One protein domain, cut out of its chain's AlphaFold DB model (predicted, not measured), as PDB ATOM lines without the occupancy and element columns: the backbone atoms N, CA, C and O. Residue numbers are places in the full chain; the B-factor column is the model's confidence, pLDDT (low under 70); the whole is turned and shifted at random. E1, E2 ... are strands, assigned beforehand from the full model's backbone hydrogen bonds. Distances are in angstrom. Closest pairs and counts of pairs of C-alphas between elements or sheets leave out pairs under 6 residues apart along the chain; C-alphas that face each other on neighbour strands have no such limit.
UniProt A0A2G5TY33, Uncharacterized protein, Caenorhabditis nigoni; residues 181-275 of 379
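What this domain is: This is residues 181 to 275 of the 379 residues of an uncharacterized protein of Caenorhabditis nigoni (UniProt A0A2G5TY33). A long, narrow sheet of four strands, E1 to E4, is strongly twisted and curled like part of a barrel, and a small sheet of three strands, E5 to E7, packs crosswise over one part of it as a loose, partly face-to-face sandwich. The turn between E2 and E3 lies at one end of the long axis and the turn of the hairpin E3 and E4 at the other. The printed part has 95 residues with no named helix and seven strands, E1 to E7 along the chain; both sheets, in the orders E1 E2 E3 E4 and E5 E6 E7, are antiparallel, and the class is all strand. The whole is loose, with a radius of gyration of the C-alphas of 16.3 A, and elongated, spanning 59 by 36 by 24 A.

Where its parts are: Start at Val 181 and find C-alpha 187 at (-13.663, -31.231, 16.699), where E1 begins; it runs to residue 191. Next comes E2, residues 199 to 207, 26.0 A long. E3, residues 213 to 229, is the longest strand, 45.6 A from first to last C-alpha, and bends by 59 degrees at residue 218. E4, residues 235 to 245, covers 32.4 A and ends at C-alpha 245, (-16.576, -37.066, 26.225). Then look for the short E5, residues 249 to 251, 6.6 A; E6, residues 258 to 265, 21.4 A; and E7, residues 268 to 274, which ends at C-alpha 274, (-21.681, -39.194, 39.481).

How they stand to each other: The larger sheet is a meander, each strand the antiparallel neighbour of the one before. In the hairpin E1 and E2, find N 190 and O 201 at 2.9 A; in the hairpin E2 and E3, N 204 and O 216 at 2.8 A. The hairpin E3 and E4 has N 222 and O 242 at 2.8 A, within hydrogen-bond range. The tight link E4 to E5 leads to the other sheet, a second meander, with N 250 and O 259 at 2.9 A between E5 and E6 and N 270 and O 262 at 2.8 A between E6 and E7. The two sheets form a sandwich, two sheets face to face, their strands at 64 degrees to each other. Across it, the closest C-alphas of E4 and E6 are those of Tyr 244 and Cys 261, 5.8 A apart, and those of E2 and E7 are Arg 201 and Val 269, 6.5 A apart. E1 and E6 are apart.

The domain as a whole: The two farthest C-alphas, those of Asn 210 and Asp 231, are 59.0 A apart. The printed part has no cut, and no link is long. Mean pLDDT of the printed part is 82.4; look for values under 70 at residues 210 to 212, 251 to 257 and 274 to 275.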
ATOM      1  N   VAL A 181     -14.451 -23.959   8.245       80.06
ATOM      2  CA  VAL A 181     -14.890 -25.263   7.733       80.06
ATOM      3  C   VAL A 181     -14.064 -26.351   8.412       80.06
ATOM      4  O   VAL A 181     -12.849 -26.406   8.238       80.06
ATOM      5  N   TYR A 182     -14.738 -27.220   9.156       82.12
ATOM      6  CA  TYR A 182     -14.177 -28.363   9.866       82.12
ATOM      7  C   TYR A 182     -14.266 -29.616   8.999       82.12
ATOM      8  O   TYR A 182     -15.336 -29.947   8.481       82.12
ATOM      9  N   GLN A 183     -13.154 -30.324   8.827       83.50
ATOM     10  CA  GLN A 183     -13.132 -31.587   8.094       83.50
ATOM     11  C   GLN A 183     -13.813 -32.703   8.888       83.50
ATOM     12  O   GLN A 183     -14.117 -32.569  10.069       83.50
ATOM     13  N   ILE A 184     -14.066 -33.837   8.231       81.50
ATOM     14  CA  ILE A 184     -14.640 -35.017   8.888       81.50
ATOM     15  C   ILE A 184     -13.753 -35.413  10.075       81.50
ATOM     16  O   ILE A 184     -12.548 -35.574   9.909       81.50
ATOM     17  N   HIS A 185     -14.374 -35.626  11.235       83.31
ATOM     18  CA  HIS A 185     -13.734 -35.913  12.524       83.31
ATOM     19  C   HIS A 185     -12.996 -34.749  13.185       83.31
ATOM     20  O   HIS A 185     -12.562 -34.920  14.324       83.31
ATOM     21  N   ASP A 186     -12.918 -33.574  12.558       89.38
ATOM     22  CA  ASP A 186     -12.465 -32.384  13.271       89.38
ATOM     23  C   ASP A 186     -13.457 -32.057  14.388       89.38
ATOM     24  O   ASP A 186     -14.674 -32.241  14.250       89.38
ATOM     25  N   GLU A 187     -12.912 -31.590  15.506       92.88
ATOM     26  CA  GLU A 187     -13.663 -31.231  16.699       92.88
ATOM     27  C   GLU A 187     -13.470 -29.749  17.012       92.88
ATOM     28  O   GLU A 187     -12.358 -29.228  16.914       92.88
ATOM     29  N   TRP A 188     -14.544 -29.078  17.423       94.00
ATOM     30  CA  TRP A 188     -14.515 -27.666  17.804       94.00
ATOM     31  C   TRP A 188     -15.408 -27.373  18.998       94.00
ATOM     32  O   TRP A 188     -16.169 -28.229  19.454       94.00
ATOM     33  N   GLU A 189     -15.286 -26.151  19.507       92.62
ATOM     34  CA  GLU A 189     -16.038 -25.682  20.662       92.62
ATOM     35  C   GLU A 189     -17.090 -24.665  20.252       92.62
ATOM     36  O   GLU A 189     -16.809 -23.710  19.528       92.62
ATOM     37  N   GLU A 190     -18.299 -24.866  20.759       93.19
ATOM     38  CA  GLU A 190     -19.396 -23.916  20.644       93.19
ATOM     39  C   GLU A 190     -19.831 -23.465  22.042       93.19
ATOM     40  O   GLU A 190     -19.794 -24.267  22.984       93.19
ATOM     41  N   PRO A 191     -20.309 -22.221  22.207       91.75
ATOM     42  CA  PRO A 191     -20.935 -21.791  23.447       91.75
ATOM     43  C   PRO A 191     -22.057 -22.750  23.855       91.75
ATOM     44  O   PRO A 191     -22.819 -23.239  23.008       91.75
ATOM     45  N   ASN A 192     -22.156 -23.035  25.152       91.38
ATOM     46  CA  ASN A 192     -23.279 -23.781  25.699       91.38
ATOM     47  C   ASN A 192     -24.495 -22.843  25.824       91.38
ATOM     48  O   ASN A 192     -24.389 -21.828  26.508       91.38
ATOM     49  N   PRO A 193     -25.646 -23.152  25.200       86.44
ATOM     50  CA  PRO A 193     -26.855 -22.339  25.325       86.44
ATOM     51  C   PRO A 193     -27.508 -22.416  26.717       86.44
ATOM     52  O   PRO A 193     -28.440 -21.666  26.993       86.44
ATOM     53  N   GLY A 194     -27.046 -23.319  27.590       81.81
ATOM     54  CA  GLY A 194     -27.483 -23.384  28.984       81.81
ATOM     55  C   GLY A 194     -26.972 -22.223  29.851       81.81
ATOM     56  O   GLY A 194     -26.179 -21.392  29.426       81.81
ATOM     57  N   ASN A 195     -27.394 -22.201  31.120       79.44
ATOM     58  CA  ASN A 195     -27.009 -21.152  32.078       79.44
ATOM     59  C   ASN A 195     -25.532 -21.192  32.513       79.44
ATOM     60  O   ASN A 195     -25.059 -20.240  33.131       79.44
ATOM     61  N   ASP A 196     -24.818 -22.288  32.252       81.06
ATOM     62  CA  ASP A 196     -23.430 -22.447  32.683       81.06
ATOM     63  C   ASP A 196     -22.459 -21.957  31.602       81.06
ATOM     64  O   ASP A 196     -22.158 -22.674  30.646       81.06
ATOM     65  N   SER A 197     -21.965 -20.730  31.775       80.12
ATOM     66  CA  SER A 197     -21.014 -20.076  30.869       80.12
ATOM     67  C   SER A 197     -19.586 -20.618  30.965       80.12
ATOM     68  O   SER A 197     -18.763 -20.336  30.091       80.12
ATOM     69  N   SER A 198     -19.275 -21.387  32.013       85.00
ATOM     70  CA  SER A 198     -17.973 -22.046  32.162       85.00
ATOM     71  C   SER A 198     -17.874 -23.333  31.340       85.00
ATOM     72  O   SER A 198     -16.775 -23.849  31.113       85.00
ATOM     73  N   LEU A 199     -19.015 -23.827  30.855       90.00
ATOM     74  CA  LEU A 199     -19.126 -25.039  30.068       90.00
ATOM     75  C   LEU A 199     -19.302 -24.709  28.583       90.00
ATOM     76  O   LEU A 199     -20.111 -23.870  28.197       90.00
ATOM     77  N   TRP A 200     -18.566 -25.419  27.743       92.69
ATOM     78  CA  TRP A 200     -18.594 -25.305  26.291       92.69
ATOM     79  C   TRP A 200     -18.969 -26.650  25.683       92.69
ATOM     80  O   TRP A 200     -18.697 -27.710  26.249       92.69
ATOM     81  N   ARG A 201     -19.627 -26.624  24.528       93.44
ATOM     82  CA  ARG A 201     -20.027 -27.828  23.798       93.44
ATOM     83  C   ARG A 201     -18.919 -28.231  22.863       93.44
ATOM     84  O   ARG A 201     -18.423 -27.399  22.115       93.44
ATOM     85  N   LYS A 202     -18.581 -29.513  22.872       93.75
ATOM     86  CA  LYS A 202     -17.623 -30.080  21.937       93.75
ATOM     87  C   LYS A 202     -18.380 -30.754  20.807       93.75
ATOM     88  O   LYS A 202     -19.081 -31.746  21.024       93.75
ATOM     89  N   MET A 203     -18.242 -30.201  19.614       93.06
ATOM     90  CA  MET A 203     -18.875 -30.684  18.395       93.06
ATOM     91  C   MET A 203     -17.853 -31.432  17.545       93.06
ATOM     92  O   MET A 203     -16.654 -31.202  17.670       93.06
ATOM     93  N   SER A 204     -18.320 -32.335  16.690       92.62
ATOM     94  CA  SER A 204     -17.502 -33.034  15.704       92.62
ATOM     95  C   SER A 204     -18.220 -33.091  14.372       92.62
ATOM     96  O   SER A 204     -19.435 -33.296  14.326       92.62
ATOM     97  N   CYS A 205     -17.471 -32.956  13.283       87.56
ATOM     98  CA  CYS A 205     -18.046 -33.084  11.957       87.56
ATOM     99  C   CYS A 205     -18.190 -34.551  11.568       87.56
ATOM    100  O   CYS A 205     -17.217 -35.312  11.586       87.56
ATOM    101  N   GLN A 206     -19.392 -34.954  11.165       85.62
ATOM    102  CA  GLN A 206     -19.663 -36.307  10.691       85.62
ATOM    103  C   GLN A 206     -20.417 -36.266   9.370       85.62
ATOM    104  O   GLN A 206     -21.173 -35.345   9.089       85.62
ATOM    105  N   ARG A 207     -20.205 -37.284   8.537       78.94
ATOM    106  CA  ARG A 207     -20.976 -37.454   7.309       78.94
ATOM    107  C   ARG A 207     -22.165 -38.362   7.600       78.94
ATOM    108  O   ARG A 207     -21.956 -39.501   8.021       78.94
ATOM    109  N   SER A 208     -23.383 -37.874   7.395       73.50
ATOM    110  CA  SER A 208     -24.596 -38.670   7.577       73.50
ATOM    111  C   SER A 208     -24.815 -39.652   6.426       73.50
ATOM    112  O   SER A 208     -24.203 -39.553   5.359       73.50
ATOM    113  N   GLU A 209     -25.707 -40.623   6.637       71.56
ATOM    114  CA  GLU A 209     -26.051 -41.653   5.643       71.56
ATOM    115  C   GLU A 209     -26.606 -41.053   4.341       71.56
ATOM    116  O   GLU A 209     -26.416 -41.612   3.263       71.56
ATOM    117  N   ASN A 210     -27.209 -39.866   4.430       61.44
ATOM    118  CA  ASN A 210     -27.731 -39.110   3.292       61.44
ATOM    119  C   ASN A 210     -26.624 -38.420   2.471       61.44
ATOM    120  O   ASN A 210     -26.907 -37.783   1.459       61.44
ATOM    121  N   GLY A 211     -25.362 -38.535   2.894       61.78
ATOM    122  CA  GLY A 211     -24.194 -37.993   2.207       61.78
ATOM    123  C   GLY A 211     -23.829 -36.557   2.584       61.78
ATOM    124  O   GLY A 211     -22.760 -36.117   2.154       61.78
ATOM    125  N   PHE A 212     -24.656 -35.880   3.389       68.25
ATOM    126  CA  PHE A 212     -24.437 -34.526   3.905       68.25
ATOM    127  C   PHE A 212     -23.493 -34.516   5.117       68.25
ATOM    128  O   PHE A 212     -23.268 -35.548   5.752       68.25
ATOM    129  N   PHE A 213     -22.907 -33.354   5.405       77.25
ATOM    130  CA  PHE A 213     -22.074 -33.132   6.585       77.25
ATOM    131  C   PHE A 213     -22.925 -32.519   7.694       77.25
ATOM    132  O   PHE A 213     -23.519 -31.467   7.485       77.25
ATOM    133  N   ASP A 214     -22.943 -33.165   8.855       81.19
ATOM    134  CA  ASP A 214     -23.710 -32.750  10.024       81.19
ATOM    135  C   ASP A 214     -22.775 -32.570  11.227       81.19
ATOM    136  O   ASP A 214     -21.850 -33.362  11.460       81.19
ATOM    137  N   ASN A 215     -23.019 -31.522  12.013       87.19
ATOM    138  CA  ASN A 215     -22.333 -31.295  13.275       87.19
ATOM    139  C   ASN A 215     -22.968 -32.147  14.381       87.19
ATOM    140  O   ASN A 215     -24.163 -32.072  14.660       87.19
ATOM    141  N   LYS A 216     -22.156 -32.962  15.052       90.31
ATOM    142  CA  LYS A 216     -22.614 -33.849  16.121       90.31
ATOM    143  C   LYS A 216     -22.011 -33.449  17.453       90.31
ATOM    144  O   LYS A 216     -20.800 -33.277  17.555       90.31
ATOM    145  N   LEU A 217     -22.841 -33.376  18.488       91.12
ATOM    146  CA  LEU A 217     -22.373 -33.211  19.858       91.12
ATOM    147  C   LEU A 217     -21.603 -34.465  20.300       91.12
ATOM    148  O   LEU A 217     -22.136 -35.576  20.274       91.12
ATOM    149  N   VAL A 218     -20.342 -34.291  20.690       91.81
ATOM    150  CA  VAL A 218     -19.444 -35.384  21.109       91.81
ATOM    151  C   VAL A 218     -18.910 -35.227  22.529       91.81
ATOM    152  O   VAL A 218     -18.273 -36.148  23.046       91.81
ATOM    153  N   GLY A 219     -19.162 -34.093  23.181       92.69
ATOM    154  CA  GLY A 219     -18.768 -33.869  24.568       92.69
ATOM    155  C   GLY A 219     -18.949 -32.432  25.025       92.69
ATOM    156  O   GLY A 219     -19.659 -31.644  24.399       92.69
ATOM    157  N   CYS A 220     -18.271 -32.087  26.112       92.75
ATOM    158  CA  CYS A 220     -18.167 -30.725  26.606       92.75
ATOM    159  C   CYS A 220     -16.778 -30.442  27.170       92.75
ATOM    160  O   CYS A 220     -16.027 -31.350  27.530       92.75
ATOM    161  N   SER A 221     -16.438 -29.166  27.246       91.88
ATOM    162  CA  SER A 221     -15.215 -28.672  27.860       91.88
ATOM    163  C   SER A 221     -15.546 -27.689  28.969       91.88
ATOM    164  O   SER A 221     -16.460 -26.875  28.869       91.88
ATOM    165  N   PHE A 222     -14.822 -27.807  30.071       89.06
ATOM    166  CA  PHE A 222     -14.959 -26.966  31.246       89.06
ATOM    167  C   PHE A 222     -13.756 -26.038  31.329       89.06
ATOM    168  O   PHE A 222     -12.612 -26.509  31.360       89.06
ATOM    169  N   HIS A 223     -14.017 -24.735  31.323       87.56
ATOM    170  CA  HIS A 223     -12.998 -23.694  31.353       87.56
ATOM    171  C   HIS A 223     -12.943 -23.091  32.754       87.56
ATOM    172  O   HIS A 223     -13.817 -22.331  33.163       87.56
ATOM    173  N   GLU A 224     -11.891 -23.427  33.491       82.81
ATOM    174  CA  GLU A 224     -11.638 -22.897  34.824       82.81
ATOM    175  C   GLU A 224     -10.631 -21.749  34.715       82.81
ATOM    176  O   GLU A 224      -9.470 -21.951  34.349       82.81
ATOM    177  N   ILE A 225     -11.089 -20.527  34.983       82.31
ATOM    178  CA  ILE A 225     -10.252 -19.329  34.916       82.31
ATOM    179  C   ILE A 225      -9.589 -19.130  36.274       82.31
ATOM    180  O   ILE A 225     -10.266 -18.936  37.283       82.31
ATOM    181  N   HIS A 226      -8.265 -19.129  36.282       81.44
ATOM    182  CA  HIS A 226      -7.456 -18.872  37.463       81.44
ATOM    183  C   HIS A 226      -6.727 -17.544  37.298       81.44
ATOM    184  O   HIS A 226      -6.036 -17.312  36.304       81.44
ATOM    185  N   ASN A 227      -6.860 -16.676  38.296       86.44
ATOM    186  CA  ASN A 227      -6.200 -15.377  38.321       86.44
ATOM    187  C   ASN A 227      -5.061 -15.427  39.337       86.44
ATOM    188  O   ASN A 227      -5.281 -15.787  40.494       86.44
ATOM    189  N   PHE A 228      -3.859 -15.053  38.915       81.88
ATOM    190  CA  PHE A 228      -2.692 -14.949  39.780       81.88
ATOM    191  C   PHE A 228      -2.107 -13.542  39.695       81.88
ATOM    192  O   PHE A 228      -1.985 -12.981  38.607       81.88
ATOM    193  N   THR A 229      -1.751 -12.975  40.843       85.38
ATOM    194  CA  THR A 229      -1.073 -11.679  40.915       85.38
ATOM    195  C   THR A 229       0.416 -11.926  41.099       85.38
ATOM    196  O   THR A 229       0.821 -12.527  42.092       85.38
ATOM    197  N   ASN A 230       1.215 -11.478  40.139       85.00
ATOM    198  CA  ASN A 230       2.670 -11.551  40.205       85.00
ATOM    199  C   ASN A 230       3.238 -10.566  41.239       85.00
ATOM    200  O   ASN A 230       2.563  -9.628  41.670       85.00
ATOM    201  N   ASP A 231       4.518 -10.736  41.574       85.88
ATOM    202  CA  ASP A 231       5.255  -9.866  42.505       85.88
ATOM    203  C   ASP A 231       5.307  -8.389  42.057       85.88
ATOM    204  O   ASP A 231       5.527  -7.492  42.870       85.88
ATOM    205  N   ASP A 232       5.083  -8.115  40.767       87.50
ATOM    206  CA  ASP A 232       5.002  -6.773  40.179       87.50
ATOM    207  C   ASP A 232       3.574  -6.182  40.176       87.50
ATOM    208  O   ASP A 232       3.333  -5.153  39.539       87.50
ATOM    209  N   ASN A 233       2.625  -6.808  40.882       85.19
ATOM    210  CA  ASN A 233       1.187  -6.505  40.869       85.19
ATOM    211  C   ASN A 233       0.500  -6.668  39.499       85.19
ATOM    212  O   ASN A 233      -0.648  -6.239  39.338       85.19
ATOM    213  N   SER A 234       1.139  -7.301  38.512       85.75
ATOM    214  CA  SER A 234       0.443  -7.682  37.282       85.75
ATOM    215  C   SER A 234      -0.493  -8.866  37.543       85.75
ATOM    216  O   SER A 234      -0.126  -9.840  38.198       85.75
ATOM    217  N   VAL A 235      -1.730  -8.778  37.045       83.25
ATOM    218  CA  VAL A 235      -2.693  -9.885  37.104       83.25
ATOM    219  C   VAL A 235      -2.544 -10.706  35.833       83.25
ATOM    220  O   VAL A 235      -2.834 -10.222  34.739       83.25
ATOM    221  N   VAL A 236      -2.105 -11.951  35.982       83.44
ATOM    222  CA  VAL A 236      -2.058 -12.937  34.905       83.44
ATOM    223  C   VAL A 236      -3.235 -13.883  35.072       83.44
ATOM    224  O   VAL A 236      -3.445 -14.467  36.136       83.44
ATOM    225  N   THR A 237      -4.008 -14.037  34.005       82.88
ATOM    226  CA  THR A 237      -5.111 -14.989  33.942       82.88
ATOM    227  C   THR A 237      -4.672 -16.200  33.128       82.88
ATOM    228  O   THR A 237      -4.133 -16.065  32.028       82.88
ATOM    229  N   TRP A 238      -4.866 -17.400  33.668       81.38
ATOM    230  CA  TRP A 238      -4.666 -18.643  32.931       81.38
ATOM    231  C   TRP A 238      -5.960 -19.447  32.924       81.38
ATOM    232  O   TRP A 238      -6.689 -19.498  33.913       81.38
ATOM    233  N   VAL A 239      -6.270 -20.045  31.775       80.75
ATOM    234  CA  VAL A 239      -7.479 -20.850  31.590       80.75
ATOM    235  C   VAL A 239      -7.074 -22.313  31.603       80.75
ATOM    236  O   VAL A 239      -6.352 -22.773  30.717       80.75
ATOM    237  N   ASN A 240      -7.532 -23.045  32.612       83.06
ATOM    238  CA  ASN A 240      -7.422 -24.492  32.645       83.06
ATOM    239  C   ASN A 240      -8.607 -25.089  31.890       83.06
ATOM    240  O   ASN A 240      -9.760 -24.908  32.284       83.06
ATOM    241  N   LYS A 241      -8.323 -25.808  30.810       86.25
ATOM    242  CA  LYS A 241      -9.339 -26.461  29.992       86.25
ATOM    243  C   LYS A 241      -9.360 -27.954  30.294       86.25
ATOM    244  O   LYS A 241      -8.351 -28.638  30.127       86.25
ATOM    245  N   ARG A 242     -10.521 -28.469  30.702       86.25
ATOM    246  CA  ARG A 242     -10.756 -29.906  30.914       86.25
ATOM    247  C   ARG A 242     -11.819 -30.401  29.948       86.25
ATOM    248  O   ARG A 242     -12.884 -29.802  29.859       86.25
ATOM    249  N   GLU A 243     -11.547 -31.492  29.246       88.62
ATOM    250  CA  GLU A 243     -12.456 -32.043  28.240       88.62
ATOM    251  C   GLU A 243     -13.125 -33.326  28.737       88.62
ATOM    252  O   GLU A 243     -12.474 -34.192  29.321       88.62
ATOM    253  N   TYR A 244     -14.420 -33.459  28.461       88.38
ATOM    254  CA  TYR A 244     -15.250 -34.596  28.838       88.38
ATOM    255  C   TYR A 244     -15.975 -35.114  27.596       88.38
ATOM    256  O   TYR A 244     -16.667 -34.364  26.905       88.38
ATOM    257  N   ARG A 245     -15.822 -36.405  27.297       89.38
ATOM    258  CA  ARG A 245     -16.576 -37.066  26.225       89.38
ATOM    259  C   ARG A 245     -18.035 -37.243  26.649       89.38
ATOM    260  O   ARG A 245     -18.332 -37.418  27.830       89.38
ATOM    261  N   LEU A 246     -18.953 -37.139  25.689       87.94
ATOM    262  CA  LEU A 246     -20.384 -37.230  25.967       87.94
ATOM    263  C   LEU A 246     -20.714 -38.624  26.504       87.94
ATOM    264  O   LEU A 246     -20.406 -39.625  25.868       87.94
ATOM    265  N   ASN A 247     -21.381 -38.665  27.652       81.25
ATOM    266  CA  ASN A 247     -21.742 -39.863  28.404       81.25
ATOM    267  C   ASN A 247     -20.586 -40.705  28.965       81.25
ATOM    268  O   ASN A 247     -20.857 -41.716  29.610       81.25
ATOM    269  N   ASP A 248     -19.336 -40.271  28.807       79.44
ATOM    270  CA  ASP A 248     -18.196 -40.939  29.427       79.44
ATOM    271  C   ASP A 248     -17.955 -40.401  30.839       79.44
ATOM    272  O   ASP A 248     -18.010 -39.194  31.100       79.44
ATOM    273  N   VAL A 249     -17.647 -41.320  31.751       75.44
ATOM    274  CA  VAL A 249     -17.327 -41.004  33.142       75.44
ATOM    275  C   VAL A 249     -15.842 -40.684  33.250       75.44
ATOM    276  O   VAL A 249     -14.989 -41.547  33.026       75.44
ATOM    277  N   PHE A 250     -15.518 -39.447  33.619       71.75
ATOM    278  CA  PHE A 250     -14.145 -39.009  33.825       71.75
ATOM    279  C   PHE A 250     -13.830 -38.909  35.318       71.75
ATOM    280  O   PHE A 250     -14.509 -38.208  36.071       71.75
ATOM    281  N   ARG A 251     -12.767 -39.594  35.752       63.91
ATOM    282  CA  ARG A 251     -12.288 -39.537  37.135       63.91
ATOM    283  C   ARG A 251     -11.269 -38.418  37.287       63.91
ATOM    284  O   ARG A 251     -10.205 -38.458  36.669       63.91
ATOM    285  N   HIS A 252     -11.546 -37.456  38.163       62.31
ATOM    286  CA  HIS A 252     -10.539 -36.466  38.515       62.31
ATOM    287  C   HIS A 252      -9.625 -36.999  39.630       62.31
ATOM    288  O   HIS A 252     -10.054 -37.160  40.774       62.31
ATOM    289  N   TYR A 253      -8.360 -37.274  39.289       52.97
ATOM    290  CA  TYR A 253      -7.360 -37.893  40.176       52.97
ATOM    291  C   TYR A 253      -7.204 -37.193  41.535       52.97
ATOM    292  O   TYR A 253      -6.974 -37.865  42.536       52.97
ATOM    293  N   HIS A 254      -7.365 -35.867  41.590       49.50
ATOM    294  CA  HIS A 254      -7.168 -35.090  42.818       49.50
ATOM    295  C   HIS A 254      -8.434 -34.894  43.656       49.50
ATOM    296  O   HIS A 254      -8.331 -34.703  44.863       49.50
ATOM    297  N   GLU A 255      -9.620 -34.971  43.050       54.44
ATOM    298  CA  GLU A 255     -10.879 -34.645  43.737       54.44
ATOM    299  C   GLU A 255     -11.680 -35.891  44.138       54.44
ATOM    300  O   GLU A 255     -12.648 -35.762  44.877       54.44
ATOM    301  N   LYS A 256     -11.322 -37.095  43.654       56.38
ATOM    302  CA  LYS A 256     -12.153 -38.321  43.760       56.38
ATOM    303  C   LYS A 256     -13.597 -38.140  43.257       56.38
ATOM    304  O   LYS A 256     -14.437 -39.000  43.484       56.38
ATOM    305  N   LEU A 257     -13.872 -37.054  42.542       64.56
ATOM    306  CA  LEU A 257     -15.162 -36.771  41.939       64.56
ATOM    307  C   LEU A 257     -15.184 -37.380  40.540       64.56
ATOM    308  O   LEU A 257     -14.284 -37.142  39.723       64.56
ATOM    309  N   TYR A 258     -16.215 -38.174  40.282       72.00
ATOM    310  CA  TYR A 258     -16.531 -38.666  38.954       72.00
ATOM    311  C   TYR A 258     -17.482 -37.667  38.316       72.00
ATOM    312  O   TYR A 258     -18.516 -37.325  38.888       72.00
ATOM    313  N   LYS A 259     -17.089 -37.141  37.161       82.12
ATOM    314  CA  LYS A 259     -17.889 -36.178  36.410       82.12
ATOM    315  C   LYS A 259     -18.195 -36.761  35.046       82.12
ATOM    316  O   LYS A 259     -17.314 -37.336  34.402       82.12
ATOM    317  N   ARG A 260     -19.429 -36.581  34.604       85.81
ATOM    318  CA  ARG A 260     -19.894 -37.017  33.293       85.81
ATOM    319  C   ARG A 260     -20.533 -35.845  32.569       85.81
ATOM    320  O   ARG A 260     -21.305 -35.085  33.149       85.81
ATOM    321  N   CYS A 261     -20.211 -35.715  31.288       88.88
ATOM    322  CA  CYS A 261     -20.879 -34.768  30.410       88.88
ATOM    323  C   CYS A 261     -22.159 -35.389  29.855       88.88
ATOM    324  O   CYS A 261     -22.097 -36.446  29.224       88.88
ATOM    325  N   VAL A 262     -23.303 -34.745  30.054       90.00
ATOM    326  CA  VAL A 262     -24.594 -35.209  29.532       90.00
ATOM    327  C   VAL A 262     -25.294 -34.111  28.755       90.00
ATOM    328  O   VAL A 262     -25.136 -32.925  29.038       90.00
ATOM    329  N   GLU A 263     -26.087 -34.518  27.773       91.12
ATOM    330  CA  GLU A 263     -27.000 -33.634  27.065       91.12
ATOM    331  C   GLU A 263     -28.338 -33.629  27.810       91.12
ATOM    332  O   GLU A 263     -29.014 -34.655  27.880       91.12
ATOM    333  N   SER A 264     -28.696 -32.501  28.427       87.19
ATOM    334  CA  SER A 264     -29.937 -32.407  29.211       87.19
ATOM    335  C   SER A 264     -31.147 -32.030  28.364       87.19
ATOM    336  O   SER A 264     -32.264 -32.451  28.646       87.19
ATOM    337  N   GLU A 265     -30.913 -31.207  27.346       87.44
ATOM    338  CA  GLU A 265     -31.882 -30.774  26.338       87.44
ATOM    339  C   GLU A 265     -31.163 -30.788  24.986       87.44
ATOM    340  O   GLU A 265     -29.931 -30.735  24.989       87.44
ATOM    341  N   PRO A 266     -31.873 -30.836  23.844       84.25
ATOM    342  CA  PRO A 266     -31.237 -30.842  22.531       84.25
ATOM    343  C   PRO A 266     -30.216 -29.707  22.385       84.25
ATOM    344  O   PRO A 266     -30.559 -28.525  22.397       84.25
ATOM    345  N   GLY A 267     -28.944 -30.074  22.277       81.62
ATOM    346  CA  GLY A 267     -27.820 -29.160  22.171       81.62
ATOM    347  C   GLY A 267     -27.421 -28.440  23.462       81.62
ATOM    348  O   GLY A 267     -26.577 -27.559  23.359       81.62
ATOM    349  N   VAL A 268     -27.953 -28.765  24.643       88.75
ATOM    350  CA  VAL A 268     -27.532 -28.198  25.943       88.75
ATOM    351  C   VAL A 268     -26.773 -29.255  26.736       88.75
ATOM    352  O   VAL A 268     -27.324 -30.308  27.063       88.75
ATOM    353  N   VAL A 269     -25.530 -28.951  27.112       90.06
ATOM    354  CA  VAL A 269     -24.691 -29.846  27.923       90.06
ATOM    355  C   VAL A 269     -24.677 -29.440  29.392       90.06
ATOM    356  O   VAL A 269     -24.748 -28.252  29.723       90.06
ATOM    357  N   LYS A 270     -24.559 -30.434  30.272       91.19
ATOM    358  CA  LYS A 270     -24.355 -30.280  31.716       91.19
ATOM    359  C   LYS A 270     -23.275 -31.246  32.193       91.19
ATOM    360  O   LYS A 270     -23.122 -32.336  31.643       91.19
ATOM    361  N   LEU A 271     -22.544 -30.841  33.229       88.38
ATOM    362  CA  LEU A 271     -21.690 -31.744  33.990       88.38
ATOM    363  C   LEU A 271     -22.463 -32.253  35.194       88.38
ATOM    364  O   LEU A 271     -22.859 -31.478  36.064       88.38
ATOM    365  N   GLU A 272     -22.655 -33.561  35.243       86.38
ATOM    366  CA  GLU A 272     -23.234 -34.230  36.396       86.38
ATOM    367  C   GLU A 272     -22.115 -34.855  37.220       86.38
ATOM    368  O   GLU A 272     -21.198 -35.486  36.685       86.38
ATOM    369  N   ASN A 273     -22.188 -34.651  38.535       77.88
ATOM    370  CA  ASN A 273     -21.390 -35.428  39.465       77.88
ATOM    371  C   ASN A 273     -22.038 -36.802  39.570       77.88
ATOM    372  O   ASN A 273     -23.205 -36.924  39.946       77.88
ATOM    373  N   GLU A 274     -21.272 -37.828  39.250       68.19
ATOM    374  CA  GLU A 274     -21.681 -39.194  39.481       68.19
ATOM    375  C   GLU A 274     -21.241 -39.547  40.899       68.19
ATOM    376  O   GLU A 274     -20.046 -39.606  41.202       68.19
ATOM    377  N   ASN A 275     -22.224 -39.728  41.786       57.09
ATOM    378  CA  ASN A 275     -22.008 -40.365  43.080       57.09
ATOM    379  C   ASN A 275     -21.720 -41.834  42.801       57.09
ATOM    380  O   ASN A 275     -22.583 -42.701  42.901       57.09
TER     381      ASN A 275